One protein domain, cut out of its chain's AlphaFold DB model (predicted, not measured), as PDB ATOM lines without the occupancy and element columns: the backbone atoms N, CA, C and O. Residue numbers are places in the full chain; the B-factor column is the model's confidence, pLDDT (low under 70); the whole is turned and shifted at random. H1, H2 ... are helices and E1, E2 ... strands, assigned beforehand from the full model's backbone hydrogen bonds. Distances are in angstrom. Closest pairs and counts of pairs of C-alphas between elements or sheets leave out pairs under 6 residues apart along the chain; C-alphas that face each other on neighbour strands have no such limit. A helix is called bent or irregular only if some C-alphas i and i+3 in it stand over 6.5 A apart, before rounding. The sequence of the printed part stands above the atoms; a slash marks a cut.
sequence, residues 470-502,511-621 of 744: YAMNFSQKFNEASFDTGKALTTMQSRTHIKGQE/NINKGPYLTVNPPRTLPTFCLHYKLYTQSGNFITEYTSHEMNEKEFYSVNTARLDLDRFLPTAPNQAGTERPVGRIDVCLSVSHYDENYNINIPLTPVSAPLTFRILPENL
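This is residues 470 to 502 and 511 to 621 of the 744 residues of an uncharacterized protein of Dysgonomonas macrotermitis (UniProt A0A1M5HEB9). The domain is one strongly twisted, branched sheet of six strands built round the long, bent strand E8: the hairpin E3 and E4 lies along one side of E8, while on its other side E10 pairs with its first part and E9 with its later part, with E2 beyond E10. A small hairpin, E6 and E7, and the short helix H1 sit at one end of this sheet, and a long loop, residues 511 to 527, reaches far out at the opposite end. The printed part has 144 residues with one named helix and ten named strands; along the chain come E1 to E5, then H1, then E6 to E10; among the neighbour pairs of the branched sheet E2 and E10 are parallel and the others antiparallel, and the class is mostly strand, though under half of the residues are in named elements. The whole is elongated, spanning 57 by 35 by 25 A, and only just compact, close to loose, with a radius of gyration of the C-alphas of 17.2 A.

E8, residues 585 to 596, bends by 52 degrees at residue 590 and has three neighbours in staggered pairing. On one side of it is E3, residues 528 to 536, antiparallel at 146 degrees, with N 532 and O 589 2.8 A apart, within hydrogen-bond range. On the other side, E10, residues 612 to 617, is antiparallel beside residues 585 to 588, with N 588 to O 612 at 2.9 A. On that same side E9, residues 601 to 607, forms a hairpin with E8, with N 592 to O 606 at 2.9 A. E4, residues 542 to 552, forms a hairpin with E3, with N 533 to O 546 at 2.8 A; E4 bends by 50 degrees at residue 549. E2, residues 494 to 498, is parallel to E10 at 38 degrees, with N 495 to O 613 at 2.8 A. The edge strands are E2, E4 and E9. E6, residues 572 to 574, and E7, residues 580 to 582, form a hairpin, with N 581 to O 573 at 2.9 A; the closest C-alphas of E4 and E6 are those of Thr 544 and Pro 574, 7.1 A apart. H1, residues 566 to 569, is on the branched sheet but only grazes it; it is too short for an O i to N i+4 pair, and its one O i to N i+3 pair is within range. E1, residues 471 to 473, and E5, residues 559 to 563, pair with no named strand; E1 is apart from E8, and the closest C-alphas of E4 and E5 are those of His 549 and Ala 562, 7.7 A apart.

E8, the longest strand with 12 residues, runs 32.9 A from C-alpha 585 at (142.498, 171.087, 139.930) to C-alpha 596 at (165.948, 191.244, 151.223). E4 measures 28.7 A, E3 25.2 A, E9 17.8 A, E10 16.1 A, E5 13.9 A and E2 13.7 A. E6 and E7 have three residues each, as has E1, which begins with C-alpha 471 at (152.998, 173.664, 164.103). H1 has four residues. E10 ends with C-alpha 617 at (133.572, 168.802, 140.108).

The two C-alphas farthest apart are those of Asn 521 and Leu 621, at 58.7 A. Residues 503 to 510 are not printed, and C-alphas 502 and 511 are 29.9 A apart across this cut, in the link from E2 to E3. The link from E1 to E2, 20 residues, is long. The mean pLDDT of the printed part is 85.9; residue 481, residues 515 to 526, residues 595 to 601 and residue 603 are under 70.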
ATOM      1  N   TYR A 470     152.654 170.203 161.797       87.25
ATOM      2  CA  TYR A 470     151.367 170.891 161.996       87.25
ATOM      3  C   TYR A 470     151.533 172.249 162.691       87.25
ATOM      4  O   TYR A 470     150.737 173.159 162.450       87.25
ATOM      5  N   ALA A 471     152.572 172.398 163.519       88.62
ATOM      6  CA  ALA A 471     152.998 173.664 164.103       88.62
ATOM      7  C   ALA A 471     154.149 174.276 163.297       88.62
ATOM      8  O   ALA A 471     155.262 173.757 163.292       88.62
ATOM      9  N   MET A 472     153.882 175.387 162.611       88.44
ATOM     10  CA  MET A 472     154.880 176.063 161.782       88.44
ATOM     11  C   MET A 472     155.707 177.026 162.633       88.44
ATOM     12  O   MET A 472     155.147 177.910 163.282       88.44
ATOM     13  N   ASN A 473     157.031 176.886 162.614       87.38
ATOM     14  CA  ASN A 473     157.937 177.751 163.364       87.38
ATOM     15  C   ASN A 473     158.259 179.032 162.577       87.38
ATOM     16  O   ASN A 473     159.018 179.000 161.618       87.38
ATOM     17  N   PHE A 474     157.739 180.178 163.011       86.62
ATOM     18  CA  PHE A 474     157.947 181.477 162.358       86.62
ATOM     19  C   PHE A 474     159.264 182.168 162.746       86.62
ATOM     20  O   PHE A 474     159.638 183.164 162.134       86.62
ATOM     21  N   SER A 475     160.020 181.624 163.705       82.88
ATOM     22  CA  SER A 475     161.364 182.144 164.020       82.88
ATOM     23  C   SER A 475     162.429 181.765 162.983       82.88
ATOM     24  O   SER A 475     163.539 182.306 163.010       82.88
ATOM     25  N   GLN A 476     162.108 180.835 162.078       83.44
ATOM     26  CA  GLN A 476     163.028 180.362 161.053       83.44
ATOM     27  C   GLN A 476     163.185 181.363 159.905       83.44
ATOM     28  O   GLN A 476     162.360 182.250 159.679       83.44
ATOM     29  N   LYS A 477     164.270 181.215 159.146       79.88
ATOM     30  CA  LYS A 477     164.549 182.048 157.980       79.88
ATOM     31  C   LYS A 477     164.066 181.352 156.714       79.88
ATOM     32  O   LYS A 477     164.721 180.460 156.191       79.88
ATOM     33  N   PHE A 478     162.928 181.798 156.195       78.88
ATOM     34  CA  PHE A 478     162.300 181.205 155.009       78.88
ATOM     35  C   PHE A 478     163.032 181.479 153.680       78.88
ATOM     36  O   PHE A 478     162.593 181.013 152.635       78.88
ATOM     37  N   ASN A 479     164.129 182.243 153.696       72.50
ATOM     38  CA  ASN A 479     164.987 182.473 152.531       72.50
ATOM     39  C   ASN A 479     166.179 181.504 152.444       72.50
ATOM     40  O   ASN A 479     166.953 181.577 151.488       72.50
ATOM     41  N   GLU A 480     166.360 180.624 153.429       73.69
ATOM     42  CA  GLU A 480     167.416 179.614 153.404       73.69
ATOM     43  C   GLU A 480     167.007 178.403 152.548       73.69
ATOM     44  O   GLU A 480     165.828 178.130 152.337       73.69
ATOM     45  N   ALA A 481     167.996 177.663 152.033       69.56
ATOM     46  CA  ALA A 481     167.768 176.543 151.110       69.56
ATOM     47  C   ALA A 481     166.988 175.367 151.731       69.56
ATOM     48  O   ALA A 481     166.465 174.523 151.005       69.56
ATOM     49  N   SER A 482     166.930 175.299 153.061       79.00
ATOM     50  CA  SER A 482     166.204 174.286 153.820       79.00
ATOM     51  C   SER A 482     165.595 174.919 155.064       79.00
ATOM     52  O   SER A 482     166.312 175.545 155.843       79.00
ATOM     53  N   PHE A 483     164.300 174.715 155.263       84.25
ATOM     54  CA  PHE A 483     163.558 175.107 156.458       84.25
ATOM     55  C   PHE A 483     162.427 174.098 156.692       84.25
ATOM     56  O   PHE A 483     162.064 173.354 155.776       84.25
ATOM     57  N   ASP A 484     161.866 174.076 157.900       85.06
ATOM     58  CA  ASP A 484     160.775 173.163 158.238       85.06
ATOM     59  C   ASP A 484     159.480 173.606 157.543       85.06
ATOM     60  O   ASP A 484     159.023 174.745 157.706       85.06
ATOM     61  N   THR A 485     158.884 172.718 156.747       86.75
ATOM     62  CA  THR A 485     157.642 172.994 156.020       86.75
ATOM     63  C   THR A 485     156.425 172.617 156.852       86.75
ATOM     64  O   THR A 485     156.367 171.591 157.532       86.75
ATOM     65  N   GLY A 486     155.406 173.466 156.794       87.56
ATOM     66  CA  GLY A 486     154.162 173.243 157.507       87.56
ATOM     67  C   GLY A 486     153.152 172.383 156.755       87.56
ATOM     68  O   GLY A 486     153.240 172.198 155.541       87.56
ATOM     69  N   LYS A 487     152.105 171.946 157.451       89.81
ATOM     70  CA  LYS A 487     150.930 171.296 156.859       89.81
ATOM     71  C   LYS A 487     149.645 171.973 157.312       89.81
ATOM     72  O   LYS A 487     149.551 172.453 158.439       89.81
ATOM     73  N   ALA A 488     148.640 171.987 156.438       92.69
ATOM     74  CA  ALA A 488     147.308 172.439 156.821       92.69
ATOM     75  C   ALA A 488     146.734 171.526 157.918       92.69
ATOM     76  O   ALA A 488     146.921 170.307 157.856       92.69
ATOM     77  N   LEU A 489     146.007 172.093 158.887       93.31
ATOM     78  CA  LEU A 489     145.377 171.354 159.991       93.31
ATOM     79  C   LEU A 489     144.195 170.528 159.497       93.31
ATOM     80  O   LEU A 489     143.040 170.872 159.717       93.31
ATOM     81  N   THR A 490     144.491 169.437 158.804       91.62
ATOM     82  CA  THR A 490     143.536 168.428 158.372       91.62
ATOM     83  C   THR A 490     144.250 167.125 158.037       91.62
ATOM     84  O   THR A 490     145.395 167.109 157.582       91.62
ATOM     85  N   THR A 491     143.551 166.008 158.202       89.12
ATOM     86  CA  THR A 491     144.015 164.718 157.686       89.12
ATOM     87  C   THR A 491     143.680 164.502 156.213       89.12
ATOM     88  O   THR A 491     144.265 163.615 155.606       89.12
ATOM     89  N   MET A 492     142.764 165.288 155.636       90.94
ATOM     90  CA  MET A 492     142.322 165.141 154.246       90.94
ATOM     91  C   MET A 492     142.948 166.235 153.376       90.94
ATOM     92  O   MET A 492     142.368 167.310 153.205       90.94
ATOM     93  N   GLN A 493     144.145 165.967 152.849       90.25
ATOM     94  CA  GLN A 493     144.931 166.932 152.060       90.25
ATOM     95  C   GLN A 493     144.487 167.036 150.593       90.25
ATOM     96  O   GLN A 493     144.815 168.002 149.908       90.25
ATOM     97  N   SER A 494     143.731 166.056 150.091       92.44
ATOM     98  CA  SER A 494     143.122 166.114 148.763       92.44
ATOM     99  C   SER A 494     141.610 166.005 148.882       92.44
ATOM    100  O   SER A 494     141.101 165.081 149.508       92.44
ATOM    101  N   ARG A 495     140.880 166.953 148.299       91.44
ATOM    102  CA  ARG A 495     139.418 167.042 148.399       91.44
ATOM    103  C   ARG A 495     138.791 167.369 147.063       91.44
ATOM    104  O   ARG A 495     139.471 167.711 146.099       91.44
ATOM    105  N   THR A 496     137.474 167.284 147.016       92.75
ATOM    106  CA  THR A 496     136.675 167.788 145.903       92.75
ATOM    107  C   THR A 496     136.111 169.161 146.231       92.75
ATOM    108  O   THR A 496     135.801 169.446 147.387       92.75
ATOM    109  N   HIS A 497     135.929 169.977 145.201       95.25
ATOM    110  CA  HIS A 497     135.270 171.273 145.291       95.25
ATOM    111  C   HIS A 497     134.230 171.403 144.185       95.25
ATOM    112  O   HIS A 497     134.505 171.071 143.030       95.25
ATOM    113  N   ILE A 498     133.046 171.888 144.539       94.38
ATOM    114  CA  ILE A 498     131.971 172.227 143.602       94.38
ATOM    115  C   ILE A 498     131.740 173.728 143.720       94.38
ATOM    116  O   ILE A 498     131.799 174.272 144.817       94.38
ATOM    117  N   LYS A 499     131.473 174.408 142.607       93.75
ATOM    118  CA  LYS A 499     131.185 175.844 142.637       93.75
ATOM    119  C   LYS A 499     130.003 176.152 143.567       93.75
ATOM    120  O   LYS A 499     128.973 175.486 143.491       93.75
ATOM    121  N   GLY A 500     130.164 177.136 144.443       91.50
ATOM    122  CA  GLY A 500     129.271 177.456 145.558       91.50
ATOM    123  C   GLY A 500     129.672 176.791 146.881       91.50
ATOM    124  O   GLY A 500     129.054 177.060 147.912       91.50
ATOM    125  N   GLN A 501     130.671 175.901 146.878       93.31
ATOM    126  CA  GLN A 501     131.217 175.305 148.091       93.31
ATOM    127  C   GLN A 501     132.166 176.269 148.799       93.31
ATOM    128  O   GLN A 501     133.012 176.890 148.174       93.31
ATOM    129  N   GLU A 502     132.067 176.369 150.121       93.56
ATOM    130  CA  GLU A 502     133.070 177.074 150.920       93.56
ATOM    131  C   GLU A 502     134.110 176.070 151.439       93.56
ATOM    132  O   GLU A 502     133.780 174.954 151.856       93.56
ATOM    133  N   ASN A 511     156.216 180.685 167.642       85.88
ATOM    134  CA  ASN A 511     157.328 181.641 167.772       85.88
ATOM    135  C   ASN A 511     157.179 182.966 166.992       85.88
ATOM    136  O   ASN A 511     158.183 183.557 166.591       85.88
ATOM    137  N   ILE A 512     155.956 183.474 166.781       84.62
ATOM    138  CA  ILE A 512     155.783 184.805 166.169       84.62
ATOM    139  C   ILE A 512     156.280 185.884 167.129       84.62
ATOM    140  O   ILE A 512     155.751 186.041 168.234       84.62
ATOM    141  N   ASN A 513     157.217 186.720 166.684       73.12
ATOM    142  CA  ASN A 513     157.673 187.850 167.486       73.12
ATOM    143  C   ASN A 513     156.676 189.025 167.429       73.12
ATOM    144  O   ASN A 513     156.695 189.855 166.519       73.12
ATOM    145  N   LYS A 514     155.817 189.127 168.450       73.88
ATOM    146  CA  LYS A 514     154.868 190.244 168.621       73.88
ATOM    147  C   LYS A 514     155.505 191.523 169.188       73.88
ATOM    148  O   LYS A 514     154.850 192.562 169.199       73.88
ATOM    149  N   GLY A 515     156.754 191.471 169.657       63.94
ATOM    150  CA  GLY A 515     157.444 192.615 170.254       63.94
ATOM    151  C   GLY A 515     157.791 193.713 169.238       63.94
ATOM    152  O   GLY A 515     157.793 193.472 168.024       63.94
ATOM    153  N   PRO A 516     158.100 194.943 169.690       55.31
ATOM    154  CA  PRO A 516     158.676 195.954 168.810       55.31
ATOM    155  C   PRO A 516     159.995 195.406 168.251       55.31
ATOM    156  O   PRO A 516     160.841 194.939 169.013       55.31
ATOM    157  N   TYR A 517     160.184 195.434 166.925       54.97
ATOM    158  CA  TYR A 517     161.535 195.215 166.411       54.97
ATOM    159  C   TYR A 517     162.357 196.383 166.929       54.97
ATOM    160  O   TYR A 517     161.937 197.534 166.782       54.97
ATOM    161  N   LEU A 518     163.498 196.088 167.557       48.19
ATOM    162  CA  LEU A 518     164.526 197.100 167.747       48.19
ATOM    163  C   LEU A 518     164.666 197.806 166.402       48.19
ATOM    164  O   LEU A 518     164.775 197.128 165.381       48.19
ATOM    165  N   THR A 519     164.546 199.131 166.397       42.50
ATOM    166  CA  THR A 519     164.727 199.966 165.210       42.50
ATOM    167  C   THR A 519     166.156 199.784 164.724       42.50
ATOM    168  O   THR A 519     167.054 200.547 165.072       42.50
ATOM    169  N   VAL A 520     166.381 198.710 163.976       48.62
ATOM    170  CA  VAL A 520     167.548 198.557 163.133       48.62
ATOM    171  C   VAL A 520     167.341 199.541 161.991       48.62
ATOM    172  O   VAL A 520     166.216 199.740 161.532       48.62
ATOM    173  N   ASN A 521     168.406 200.233 161.616       44.38
ATOM    174  CA  ASN A 521     168.411 201.149 160.490       44.38
ATOM    175  C   ASN A 521     169.259 200.472 159.405       44.38
ATOM    176  O   ASN A 521     170.448 200.258 159.663       44.38
ATOM    177  N   PRO A 522     168.698 200.104 158.238       50.31
ATOM    178  CA  PRO A 522     167.334 200.371 157.759       50.31
ATOM    179  C   PRO A 522     166.233 199.528 158.445       50.31
ATOM    180  O   PRO A 522     166.532 198.481 159.026       50.31
ATOM    181  N   PRO A 523     164.969 200.004 158.428       54.50
ATOM    182  CA  PRO A 523     163.845 199.329 159.070       54.50
ATOM    183  C   PRO A 523     163.540 197.999 158.385       54.50
ATOM    184  O   PRO A 523     163.073 197.999 157.254       54.50
ATOM    185  N   ARG A 524     163.728 196.895 159.118       56.19
ATOM    186  CA  ARG A 524     163.455 195.535 158.636       56.19
ATOM    187  C   ARG A 524     162.009 195.399 158.139       56.19
ATOM    188  O   ARG A 524     161.064 195.470 158.928       56.19
ATOM    189  N   THR A 525     161.850 195.156 156.846       61.62
ATOM    190  CA  THR A 525     160.585 194.900 156.165       61.62
ATOM    191  C   THR A 525     160.086 193.531 156.610       61.62
ATOM    192  O   THR A 525     160.820 192.538 156.560       61.62
ATOM    193  N   LEU A 526     158.856 193.471 157.118       67.81
ATOM    194  CA  LEU A 526     158.303 192.220 157.626       67.81
ATOM    195  C   LEU A 526     158.016 191.253 156.479       67.81
ATOM    196  O   LEU A 526     157.591 191.702 155.416       67.81
ATOM    197  N   PRO A 527     158.245 189.941 156.668       75.88
ATOM    198  CA  PRO A 527     157.752 188.960 155.718       75.88
ATOM    199  C   PRO A 527     156.223 189.051 155.642       75.88
ATOM    200  O   PRO A 527     155.531 189.053 156.668       75.88
ATOM    201  N   THR A 528     155.717 189.117 154.414       86.25
ATOM    202  CA  THR A 528     154.285 189.080 154.125       86.25
ATOM    203  C   THR A 528     153.929 187.659 153.735       86.25
ATOM    204  O   THR A 528     154.535 187.068 152.840       86.25
ATOM    205  N   PHE A 529     152.942 187.092 154.413       91.12
ATOM    206  CA  PHE A 529     152.440 185.757 154.124       91.12
ATOM    207  C   PHE A 529     151.149 185.854 153.328       91.12
ATOM    208  O   PHE A 529     150.363 186.778 153.528       91.12
ATOM    209  N   CYS A 530     150.919 184.899 152.437       93.06
ATOM    210  CA  CYS A 530     149.720 184.843 151.615       93.06
ATOM    211  C   CYS A 530     149.352 183.400 151.256       93.06
ATOM    212  O   CYS A 530     150.155 182.473 151.387       93.06
ATOM    213  N   LEU A 531     148.125 183.210 150.782       95.38
ATOM    214  CA  LEU A 531     147.698 181.973 150.145       95.38
ATOM    215  C   LEU A 531     148.053 182.016 148.659       95.38
ATOM    216  O   LEU A 531     147.652 182.935 147.945       95.38
ATOM    217  N   HIS A 532     148.782 181.007 148.191       95.88
ATOM    218  CA  HIS A 532     149.205 180.841 146.804       95.88
ATOM    219  C   HIS A 532     148.409 179.720 146.142       95.88
ATOM    220  O   HIS A 532     148.507 178.556 146.526       95.88
ATOM    221  N   TYR A 533     147.624 180.087 145.134       96.75
ATOM    222  CA  TYR A 533     146.761 179.211 144.353       96.75
ATOM    223  C   TYR A 533     147.460 178.857 143.044       96.75
ATOM    224  O   TYR A 533     147.793 179.743 142.256       96.75
ATOM    225  N   LYS A 534     147.636 177.566 142.777       96.94
ATOM    226  CA  LYS A 534     148.157 177.041 141.511       96.94
ATOM    227  C   LYS A 534     147.050 176.292 140.789       96.94
ATOM    228  O   LYS A 534     146.462 175.360 141.336       96.94
ATOM    229  N   LEU A 535     146.762 176.711 139.562       97.50
ATOM    230  CA  LEU A 535     145.622 176.223 138.797       97.50
ATOM    231  C   LEU A 535     146.075 175.272 137.699       97.50
ATOM    232  O   LEU A 535     146.993 175.569 136.930       97.50
ATOM    233  N   TYR A 536     145.375 174.149 137.589       97.25
ATOM    234  CA  TYR A 536     145.679 173.088 136.643       97.25
ATOM    235  C   TYR A 536     144.424 172.641 135.892       97.25
ATOM    236  O   TYR A 536     143.305 172.652 136.416       97.25
ATOM    237  N   THR A 537     144.608 172.192 134.652       95.06
ATOM    238  CA  THR A 537     143.568 171.478 133.904       95.06
ATOM    239  C   THR A 537     143.300 170.114 134.543       95.06
ATOM    240  O   THR A 537     144.103 169.604 135.326       95.06
ATOM    241  N   GLN A 538     142.207 169.456 134.153       91.12
ATOM    242  CA  GLN A 538     141.890 168.102 134.635       91.12
ATOM    243  C   GLN A 538     142.959 167.056 134.264       91.12
ATOM    244  O   GLN A 538     143.136 166.072 134.973       91.12
ATOM    245  N   SER A 539     143.711 167.294 133.185       92.25
ATOM    246  CA  SER A 539     144.855 166.471 132.775       92.25
ATOM    247  C   SER A 539     146.157 166.793 133.527       92.25
ATOM    248  O   SER A 539     147.183 166.193 133.223       92.25
ATOM    249  N   GLY A 540     146.145 167.759 134.454       92.56
ATOM    250  CA  GLY A 540     147.312 168.170 135.241       92.56
ATOM    251  C   GLY A 540     148.204 169.235 134.592       92.56
ATOM    252  O   GLY A 540     149.275 169.521 135.121       92.56
ATOM    253  N   ASN A 541     147.797 169.851 133.476       94.31
ATOM    254  CA  ASN A 541     148.594 170.914 132.856       94.31
ATOM    255  C   ASN A 541     148.420 172.224 133.625       94.31
ATOM    256  O   ASN A 541     147.290 172.641 133.869       94.31
ATOM    257  N   PHE A 542     149.522 172.900 133.944       96.31
ATOM    258  CA  PHE A 542     149.492 174.218 134.578       96.31
ATOM    259  C   PHE A 542     148.776 175.254 133.693       96.31
ATOM    260  O   PHE A 542     148.948 175.271 132.468       96.31
ATOM    261  N   ILE A 543     147.959 176.105 134.316       96.12
ATOM    262  CA  ILE A 543     147.221 177.193 133.661       96.12
ATOM    263  C   ILE A 543     147.827 178.535 134.068       96.12
ATOM    264  O   ILE A 543     148.323 179.269 133.212       96.12
ATOM    265  N   THR A 544     147.752 178.848 135.363       95.62
ATOM    266  CA  THR A 544     148.180 180.118 135.954       95.62
ATOM    267  C   THR A 544     148.283 179.983 137.480       95.62
ATOM    268  O   THR A 544     147.959 178.931 138.040       95.62
ATOM    269  N   GLU A 545     148.731 181.039 138.148       94.75
ATOM    270  CA  GLU A 545     148.814 181.138 139.602       94.75
ATOM    271  C   GLU A 545     148.254 182.471 140.114       94.75
ATOM    272  O   GLU A 545     148.172 183.451 139.370       94.75
ATOM    273  N   TYR A 546     147.840 182.499 141.379       93.31
ATOM    274  CA  TYR A 546     147.244 183.669 142.018       93.31
ATOM    275  C   TYR A 546     147.598 183.720 143.506       93.31
ATOM    276  O   TYR A 546     147.716 182.675 144.143       93.31
ATOM    277  N   THR A 547     147.739 184.915 144.077       93.12
ATOM    278  CA  THR A 547     147.930 185.114 145.520       93.12
ATOM    279  C   THR A 547     146.748 185.865 146.125       93.12
ATOM    280  O   THR A 547     146.208 186.788 145.512       93.12
ATOM    281  N   SER A 548     146.333 185.482 147.332       92.44
ATOM    282  CA  SER A 548     145.358 186.241 148.126       92.44
ATOM    283  C   SER A 548     145.622 186.121 149.627       92.44
ATOM    284  O   SER A 548     146.552 185.429 150.037       92.44
ATOM    285  N   HIS A 549     144.820 186.805 150.449       92.81
ATOM    286  CA  HIS A 549     144.920 186.767 151.915       92.81
ATOM    287  C   HIS A 549     146.295 187.201 152.450       92.81
ATOM    288  O   HIS A 549     146.866 186.553 153.327       92.81
ATOM    289  N   GLU A 550     146.837 188.288 151.899       91.38
ATOM    290  CA  GLU A 550     148.096 188.863 152.371       91.38
ATOM    291  C   GLU A 550     147.960 189.356 153.815       91.38
ATOM    292  O   GLU A 550     147.024 190.083 154.150       91.38
ATOM    293  N   MET A 551     148.888 188.940 154.674       90.00
ATOM    294  CA  MET A 551     148.925 189.323 156.080       90.00
ATOM    295  C   MET A 551     150.368 189.387 156.581       90.00
ATOM    296  O   MET A 551     151.208 188.542 156.254       90.00
ATOM    297  N   ASN A 552     150.654 190.397 157.399       87.50
ATOM    298  CA  ASN A 552     151.938 190.504 158.079       87.50
ATOM    299  C   ASN A 552     152.049 189.431 159.168       87.50
ATOM    300  O   ASN A 552     151.093 189.186 159.901       87.50
ATOM    301  N   GLU A 553     153.248 188.882 159.375       85.94
ATOM    302  CA  GLU A 553     153.518 187.887 160.428       85.94
ATOM    303  C   GLU A 553     152.945 188.284 161.809       85.94
ATOM    304  O   GLU A 553     152.366 187.483 162.544       85.94
ATOM    305  N   LYS A 554     153.059 189.570 162.158       85.69
ATOM    306  CA  LYS A 554     152.604 190.134 163.436       85.69
ATOM    307  C   LYS A 554     151.095 190.196 163.617       85.69
ATOM    308  O   LYS A 554     150.653 190.414 164.745       85.69
ATOM    309  N   GLU A 555     150.314 189.996 162.572       89.31
ATOM    310  CA  GLU A 555     148.852 190.057 162.628       89.31
ATOM    311  C   GLU A 555     148.221 188.673 162.834       89.31
ATOM    312  O   GLU A 555     147.093 188.591 163.306       89.31
ATOM    313  N   PHE A 556     148.970 187.586 162.611       91.50
ATOM    314  CA  PHE A 556     148.454 186.227 162.795       91.50
ATOM    315  C   PHE A 556     148.109 185.878 164.245       91.50
ATOM    316  O   PHE A 556     148.805 186.242 165.195       91.50
ATOM    317  N   TYR A 557     147.078 185.071 164.418       92.38
ATOM    318  CA  TYR A 557     146.764 184.388 165.667       92.38
ATOM    319  C   TYR A 557     147.649 183.147 165.834       92.38
ATOM    320  O   TYR A 557     148.432 182.797 164.950       92.38
ATOM    321  N   SER A 558     147.558 182.457 166.972       92.00
ATOM    322  CA  SER A 558     148.278 181.186 167.143       92.00
ATOM    323  C   SER A 558     147.674 180.059 166.301       92.00
ATOM    324  O   SER A 558     148.409 179.177 165.872       92.00
ATOM    325  N   VAL A 559     146.366 180.099 166.016       94.44
ATOM    326  CA  VAL A 559     145.695 179.166 165.096       94.44
ATOM    327  C   VAL A 559     144.830 179.964 164.131       94.44
ATOM    328  O   VAL A 559     143.847 180.590 164.532       94.44
ATOM    329  N   ASN A 560     145.183 179.938 162.853       95.12
ATOM    330  CA  ASN A 560     144.584 180.796 161.836       95.12
ATOM    331  C   ASN A 560     143.711 179.983 160.889       95.12
ATOM    332  O   ASN A 560     144.133 178.920 160.439       95.12
ATOM    333  N   THR A 561     142.542 180.523 160.556       96.00
ATOM    334  CA  THR A 561     141.617 179.988 159.549       96.00
ATOM    335  C   THR A 561     141.379 181.044 158.471       96.00
ATOM    336  O   THR A 561     141.086 182.189 158.801       96.00
ATOM    337  N   ALA A 562     141.454 180.684 157.191       95.69
ATOM    338  CA  ALA A 562     141.050 181.547 156.074       95.69
ATOM    339  C   ALA A 562     140.085 180.816 155.140       95.69
ATOM    340  O   ALA A 562     140.292 179.638 154.842       95.69
ATOM    341  N   ARG A 563     139.045 181.513 154.662       95.31
ATOM    342  CA  ARG A 563     138.144 180.999 153.620       95.31
ATOM    343  C   ARG A 563     138.830 181.098 152.259       95.31
ATOM    344  O   ARG A 563     139.385 182.129 151.919       95.31
ATOM    345  N   LEU A 564     138.796 180.029 151.475       95.12
ATOM    346  CA  LEU A 564     139.468 179.964 150.180       95.12
ATOM    347  C   LEU A 564     138.636 180.590 149.055       95.12
ATOM    348  O   LEU A 564     137.434 180.352 148.956       95.12
ATOM    349  N   ASP A 565     139.305 181.280 148.127       93.81
ATOM    350  CA  ASP A 565     138.681 181.974 146.985       93.81
ATOM    351  C   ASP A 565     138.493 181.073 145.747       93.81
ATOM    352  O   ASP A 565     138.650 181.518 144.608       93.81
ATOM    353  N   LEU A 566     138.203 179.781 145.931       94.56
ATOM    354  CA  LEU A 566     138.261 178.788 144.843       94.56
ATOM    355  C   LEU A 566     137.286 179.088 143.693       94.56
ATOM    356  O   LEU A 566     137.643 178.945 142.524       94.56
ATOM    357  N   ASP A 567     136.078 179.553 144.015       94.12
ATOM    358  CA  ASP A 567     135.013 179.837 143.044       94.12
ATOM    359  C   ASP A 567     135.369 180.928 142.037       94.12
ATOM    360  O   ASP A 567     134.860 180.927 140.915       94.12
ATOM    361  N   ARG A 568     136.283 181.830 142.407       93.00
ATOM    362  CA  ARG A 568     136.758 182.908 141.536       93.00
ATOM    363  C   ARG A 568     137.369 182.388 140.236       93.00
ATOM    364  O   ARG A 568     137.404 183.109 139.243       93.00
ATOM    365  N   PHE A 569     137.868 181.157 140.254       94.00
ATOM    366  CA  PHE A 569     138.602 180.561 139.146       94.00
ATOM    367  C   PHE A 569     137.765 179.587 138.312       94.00
ATOM    368  O   PHE A 569     138.309 178.893 137.453       94.00
ATOM    369  N   LEU A 570     136.462 179.476 138.588       93.56
ATOM    370  CA  LEU A 570     135.598 178.472 137.978       93.56
ATOM    371  C   LEU A 570     134.581 179.104 137.013       93.56
ATOM    372  O   LEU A 570     133.972 180.126 137.334       93.56
ATOM    373  N   PRO A 571     134.309 178.471 135.852       91.56
ATOM    374  CA  PRO A 571     134.832 177.170 135.415       91.56
ATOM    375  C   PRO A 571     136.171 177.247 134.657       91.56
ATOM    376  O   PRO A 571     136.819 176.215 134.461       91.56
ATOM    377  N   THR A 572     136.575 178.434 134.199       93.12
ATOM    378  CA  THR A 572     137.799 178.651 133.418       93.12
ATOM    379  C   THR A 572     138.678 179.728 134.039       93.12
ATOM    380  O   THR A 572     138.194 180.600 134.759       93.12
ATOM    381  N   ALA A 573     139.974 179.659 133.738       93.25
ATOM    382  CA  ALA A 573     140.933 180.701 134.065       93.25
ATOM    383  C   ALA A 573     141.829 181.017 132.852       93.25
ATOM    384  O   ALA A 573     142.188 180.098 132.095       93.25
ATOM    385  N   PRO A 574     142.245 182.285 132.675       93.19
ATOM    386  CA  PRO A 574     143.151 182.672 131.605       93.19
ATOM    387  C   PRO A 574     144.565 182.159 131.894       93.19
ATOM    388  O   PRO A 574     145.108 182.347 132.985       93.19
ATOM    389  N   ASN A 575     145.187 181.524 130.903       91.56
ATOM    390  CA  ASN A 575     146.614 181.205 130.963       91.56
ATOM    391  C   ASN A 575     147.482 182.446 130.661       91.56
ATOM    392  O   ASN A 575     146.974 183.507 130.304       91.56
ATOM    393  N   GLN A 576     148.812 182.303 130.718       84.62
ATOM    394  CA  GLN A 576     149.758 183.393 130.411       84.62
ATOM    395  C   GLN A 576     149.589 184.019 129.009       84.62
ATOM    396  O   GLN A 576     149.974 185.163 128.799       84.62
ATOM    397  N   ALA A 577     149.004 183.292 128.051       86.38
ATOM    398  CA  ALA A 577     148.709 183.784 126.703       86.38
ATOM    399  C   ALA A 577     147.299 184.403 126.577       86.38
ATOM    400  O   ALA A 577     146.842 184.667 125.466       86.38
ATOM    401  N   GLY A 578     146.577 184.583 127.690       87.81
ATOM    402  CA  GLY A 578     145.211 185.114 127.727       87.81
ATOM    403  C   GLY A 578     144.135 184.152 127.212       87.81
ATOM    404  O   GLY A 578     142.996 184.559 127.013       87.81
ATOM    405  N   THR A 579     144.471 182.882 126.966       90.19
ATOM    406  CA  THR A 579     143.506 181.865 126.528       90.19
ATOM    407  C   THR A 579     142.837 181.228 127.741       90.19
ATOM    408  O   THR A 579     143.516 180.639 128.583       90.19
ATOM    409  N   GLU A 580     141.508 181.295 127.793       93.69
ATOM    410  CA  GLU A 580     140.694 180.628 128.812       93.69
ATOM    411  C   GLU A 580     140.847 179.104 128.734       93.69
ATOM    412  O   GLU A 580     140.678 178.493 127.672       93.69
ATOM    413  N   ARG A 581     141.167 178.473 129.868       93.25
ATOM    414  CA  ARG A 581     141.261 177.014 129.998       93.25
ATOM    415  C   ARG A 581     140.377 176.517 131.138       93.25
ATOM    416  O   ARG A 581     140.317 177.175 132.172       93.25
ATOM    417  N   PRO A 582     139.727 175.348 130.988       93.81
ATOM    418  CA  PRO A 582     138.934 174.758 132.060       93.81
ATOM    419  C   PRO A 582     139.826 174.358 133.236       93.81
ATOM    420  O   PRO A 582     140.835 173.666 133.058       93.81
ATOM    421  N   VAL A 583     139.431 174.777 134.436       96.19
ATOM    422  CA  VAL A 583     140.125 174.451 135.685       96.19
ATOM    423  C   VAL A 583     139.598 173.117 136.205       96.19
ATOM    424  O   VAL A 583     138.402 172.952 136.428       96.19
ATOM    425  N   GLY A 584     140.493 172.143 136.375       95.44
ATOM    426  CA  GLY A 584     140.161 170.807 136.887       95.44
ATOM    427  C   GLY A 584     140.786 170.489 138.244       95.44
ATOM    428  O   GLY A 584     140.314 169.590 138.943       95.44
ATOM    429  N   ARG A 585     141.834 171.220 138.634       97.06
ATOM    430  CA  ARG A 585     142.498 171.087 139.930       97.06
ATOM    431  C   ARG A 585     143.054 172.433 140.389       97.06
ATOM    432  O   ARG A 585     143.598 173.177 139.577       97.06
ATOM    433  N   ILE A 586     142.952 172.707 141.683       98.06
ATOM    434  CA  ILE A 586     143.556 173.871 142.335       98.06
ATOM    435  C   ILE A 586     144.374 173.370 143.524       98.06
ATOM    436  O   ILE A 586     143.843 172.656 144.369       98.06
ATOM    437  N   ASP A 587     145.646 173.743 143.592       97.56
ATOM    438  CA  ASP A 587     146.487 173.519 144.768       97.56
ATOM    439  C   ASP A 587     146.655 174.839 145.518       97.56
ATOM    440  O   ASP A 587     146.939 175.862 144.895       97.56
ATOM    441  N   VAL A 588     146.491 174.816 146.838       97.06
ATOM    442  CA  VAL A 588     146.630 175.998 147.696       97.06
ATOM    443  C   VAL A 588     147.700 175.746 148.749       97.06
ATOM    444  O   VAL A 588     147.609 174.773 149.493       97.06
ATOM    445  N   CYS A 589     148.702 176.615 148.838       95.56
ATOM    446  CA  CYS A 589     149.708 176.578 149.903       95.56
ATOM    447  C   CYS A 589     149.846 177.939 150.589       95.56
ATOM    448  O   CYS A 589     149.574 178.980 149.990       95.56
ATOM    449  N   LEU A 590     150.287 177.927 151.846       95.00
ATOM    450  CA  LEU A 590     150.800 179.125 152.496       95.00
ATOM    451  C   LEU A 590     152.172 179.421 151.890       95.00
ATOM    452  O   LEU A 590     153.026 178.534 151.813       95.00
ATOM    453  N   SER A 591     152.380 180.660 151.474       93.12
ATOM    454  CA  SER A 591     153.633 181.128 150.898       93.12
ATOM    455  C   SER A 591     154.054 182.430 151.559       93.12
ATOM    456  O   SER A 591     153.226 183.184 152.072       93.12
ATOM    457  N   VAL A 592     155.352 182.697 151.535       89.81
ATOM    458  CA  VAL A 592     155.931 183.945 152.023       89.81
ATOM    459  C   VAL A 592     156.552 184.712 150.868       89.81
ATOM    460  O   VAL A 592     157.234 184.140 150.009       89.81
ATOM    461  N   SER A 593     156.312 186.016 150.848       82.62
ATOM    462  CA  SER A 593     157.105 186.973 150.094       82.62
ATOM    463  C   SER A 593     157.956 187.774 151.075       82.62
ATOM    464  O   SER A 593     157.519 188.173 152.158       82.62
ATOM    465  N   HIS A 594     159.222 187.968 150.721       71.56
ATOM    466  CA  HIS A 594     160.143 188.756 151.525       71.56
ATOM    467  C   HIS A 594     160.960 189.666 150.622       71.56
ATOM    468  O   HIS A 594     161.288 189.316 149.488       71.56
ATOM    469  N   TYR A 595     161.299 190.832 151.146       68.44
ATOM    470  CA  TYR A 595     162.228 191.753 150.522       68.44
ATOM    471  C   TYR A 595     163.545 191.688 151.292       68.44
ATOM    472  O   TYR A 595     163.574 191.964 152.490       68.44
ATOM    473  N   ASP A 596     164.621 191.283 150.618       65.12
ATOM    474  CA  ASP A 596     165.948 191.244 151.223       65.12
ATOM    475  C   ASP A 596     166.607 192.618 151.113       65.12
ATOM    476  O   ASP A 596     167.037 193.045 150.038       65.12
ATOM    477  N   GLU A 597     166.706 193.306 152.244       64.12
ATOM    478  CA  GLU A 597     167.319 194.631 152.332       64.12
ATOM    479  C   GLU A 597     168.820 194.629 152.063       64.12
ATOM    480  O   GLU A 597     169.337 195.609 151.528       64.12
ATOM    481  N   ASN A 598     169.529 193.540 152.387       64.12
ATOM    482  CA  ASN A 598     170.979 193.479 152.187       64.12
ATOM    483  C   ASN A 598     171.335 193.459 150.698       64.12
ATOM    484  O   ASN A 598     172.417 193.903 150.309       64.12
ATOM    485  N   TYR A 599     170.420 192.955 149.871       62.91
ATOM    486  CA  TYR A 599     170.612 192.799 148.433       62.91
ATOM    487  C   TYR A 599     169.669 193.672 147.595       62.91
ATOM    488  O   TYR A 599     169.841 193.725 146.379       62.91
ATOM    489  N   ASN A 600     168.723 194.390 148.218       67.62
ATOM    490  CA  ASN A 600     167.694 195.195 147.549       67.62
ATOM    491  C   ASN A 600     166.930 194.381 146.481       67.62
ATOM    492  O   ASN A 600     166.749 194.825 145.344       67.62
ATOM    493  N   ILE A 601     166.518 193.157 146.832       68.62
ATOM    494  CA  ILE A 601     165.801 192.247 145.925       68.62
ATOM    495  C   ILE A 601     164.530 191.702 146.573       68.62
ATOM    496  O   ILE A 601     164.512 191.332 147.745       68.62
ATOM    497  N   ASN A 602     163.464 191.594 145.777       70.12
ATOM    498  CA  ASN A 602     162.305 190.785 146.143       70.12
ATOM    499  C   ASN A 602     162.685 189.312 146.002       70.12
ATOM    500  O   ASN A 602     163.017 188.855 144.903       70.12
ATOM    501  N   ILE A 603     162.636 188.575 147.107       69.62
ATOM    502  CA  ILE A 603     162.797 187.127 147.090       69.62
ATOM    503  C   ILE A 603     161.541 186.531 146.437       69.62
ATOM    504  O   ILE A 603     160.427 186.979 146.735       69.62
ATOM    505  N   PRO A 604     161.689 185.551 145.527       76.06
ATOM    506  CA  PRO A 604     160.552 184.882 144.916       76.06
ATOM    507  C   PRO A 604     159.620 184.280 145.969       76.06
ATOM    508  O   PRO A 604     160.048 183.821 147.030       76.06
ATOM    509  N   LEU A 605     158.331 184.266 145.634       87.25
ATOM    510  CA  LEU A 605     157.286 183.669 146.451       87.25
ATOM    511  C   LEU A 605     157.656 182.221 146.798       87.25
ATOM    512  O   LEU A 605     157.761 181.370 145.912       87.25
ATOM    513  N   THR A 606     157.866 181.957 148.085       89.12
ATOM    514  CA  THR A 606     158.369 180.669 148.569       89.12
ATOM    515  C   THR A 606     157.253 179.939 149.320       89.12
ATOM    516  O   THR A 606     156.769 180.468 150.321       89.12
ATOM    517  N   PRO A 607     156.812 178.751 148.862       91.19
ATOM    518  CA  PRO A 607     155.845 177.931 149.588       91.19
ATOM    519  C   PRO A 607     156.417 177.459 150.923       91.19
ATOM    520  O   PRO A 607     157.469 176.828 150.959       91.19
ATOM    521  N   VAL A 608     155.704 177.742 152.011       91.50
ATOM    522  CA  VAL A 608     156.087 177.357 153.378       91.50
ATOM    523  C   VAL A 608     155.208 176.246 153.950       91.50
ATOM    524  O   VAL A 608     155.473 175.755 155.045       91.50
ATOM    525  N   SER A 609     154.186 175.812 153.206       93.38
ATOM    526  CA  SER A 609     153.367 174.650 153.547       93.38
ATOM    527  C   SER A 609     153.244 173.648 152.401       93.38
ATOM    528  O   SER A 609     153.322 174.008 151.222       93.38
ATOM    529  N   ALA A 610     152.926 172.402 152.751       92.31
ATOM    530  CA  ALA A 610     152.384 171.424 151.818       92.31
ATOM    531  C   ALA A 610     151.105 171.961 151.138       92.31
ATOM    532  O   ALA A 610     150.353 172.726 151.762       92.31
ATOM    533  N   PRO A 611     150.844 171.583 149.873       94.19
ATOM    534  CA  PRO A 611     149.650 172.011 149.161       94.19
ATOM    535  C   PRO A 611     148.402 171.259 149.639       94.19
ATOM    536  O   PRO A 611     148.394 170.033 149.734       94.19
ATOM    537  N   LEU A 612     147.319 172.004 149.847       95.69
ATOM    538  CA  LEU A 612     145.964 171.482 149.957       95.69
ATOM    539  C   LEU A 612     145.354 171.426 148.549       95.69
ATOM    540  O   LEU A 612     145.208 172.456 147.886       95.69
ATOM    541  N   THR A 613     145.035 170.226 148.070       96.75
ATOM    542  CA  THR A 613     144.623 169.988 146.678       96.75
ATOM    543  C   THR A 613     143.113 169.829 146.552       96.75
ATOM    544  O   THR A 613     142.513 168.964 147.187       96.75
ATOM    545  N   PHE A 614     142.513 170.564 145.623       96.69
ATOM    546  CA  PHE A 614     141.092 170.507 145.293       96.69
ATOM    547  C   PHE A 614     140.880 170.019 143.863       96.69
ATOM    548  O   PHE A 614     141.367 170.623 142.910       96.69
ATOM    549  N   ARG A 615     140.124 168.934 143.698       95.25
ATOM    550  CA  ARG A 615     139.627 168.444 142.407       95.25
ATOM    551  C   ARG A 615     138.279 169.087 142.119       95.25
ATOM    552  O   ARG A 615     137.354 168.961 142.922       95.25
ATOM    553  N   ILE A 616     138.162 169.758 140.982       95.50
ATOM    554  CA  ILE A 616     136.950 170.499 140.636       95.50
ATOM    555  C   ILE A 616     135.921 169.547 140.032       95.50
ATOM    556  O   ILE A 616     136.203 168.852 139.054       95.50
ATOM    557  N   LEU A 617     134.727 169.528 140.618       92.06
ATOM    558  CA  LEU A 617     133.572 168.802 140.108       92.06
ATOM    559  C   LEU A 617     132.586 169.771 139.429       92.06
ATOM    560  O   LEU A 617     132.434 170.913 139.871       92.06
ATOM    561  N   PRO A 618     131.904 169.345 138.354       88.12
ATOM    562  CA  PRO A 618     131.009 170.212 137.593       88.12
ATOM    563  C   PRO A 618     129.714 170.533 138.356       88.12
ATOM    564  O   PRO A 618     128.988 169.629 138.767       88.12
ATOM    565  N   GLU A 619     129.368 171.821 138.454       87.12
ATOM    566  CA  GLU A 619     128.166 172.314 139.163       87.12
ATOM    567  C   GLU A 619     126.847 171.752 138.606       87.12
ATOM    568  O   GLU A 619     125.881 171.564 139.336       87.12
ATOM    569  N   ASN A 620     126.821 171.387 137.323       86.06
ATOM    570  CA  ASN A 620     125.626 170.847 136.670       86.06
ATOM    571  C   ASN A 620     125.260 169.420 137.120       86.06
ATOM    572  O   ASN A 620     124.148 168.972 136.847       86.06
ATOM    573  N   LEU A 621     126.189 168.685 137.746       84.88
ATOM    574  CA  LEU A 621     125.976 167.296 138.180       84.88
ATOM    575  C   LEU A 621     125.865 167.149 139.700       84.88
ATOM    576  O   LEU A 621     125.462 166.089 140.177       84.88
TER     577      LEU A 621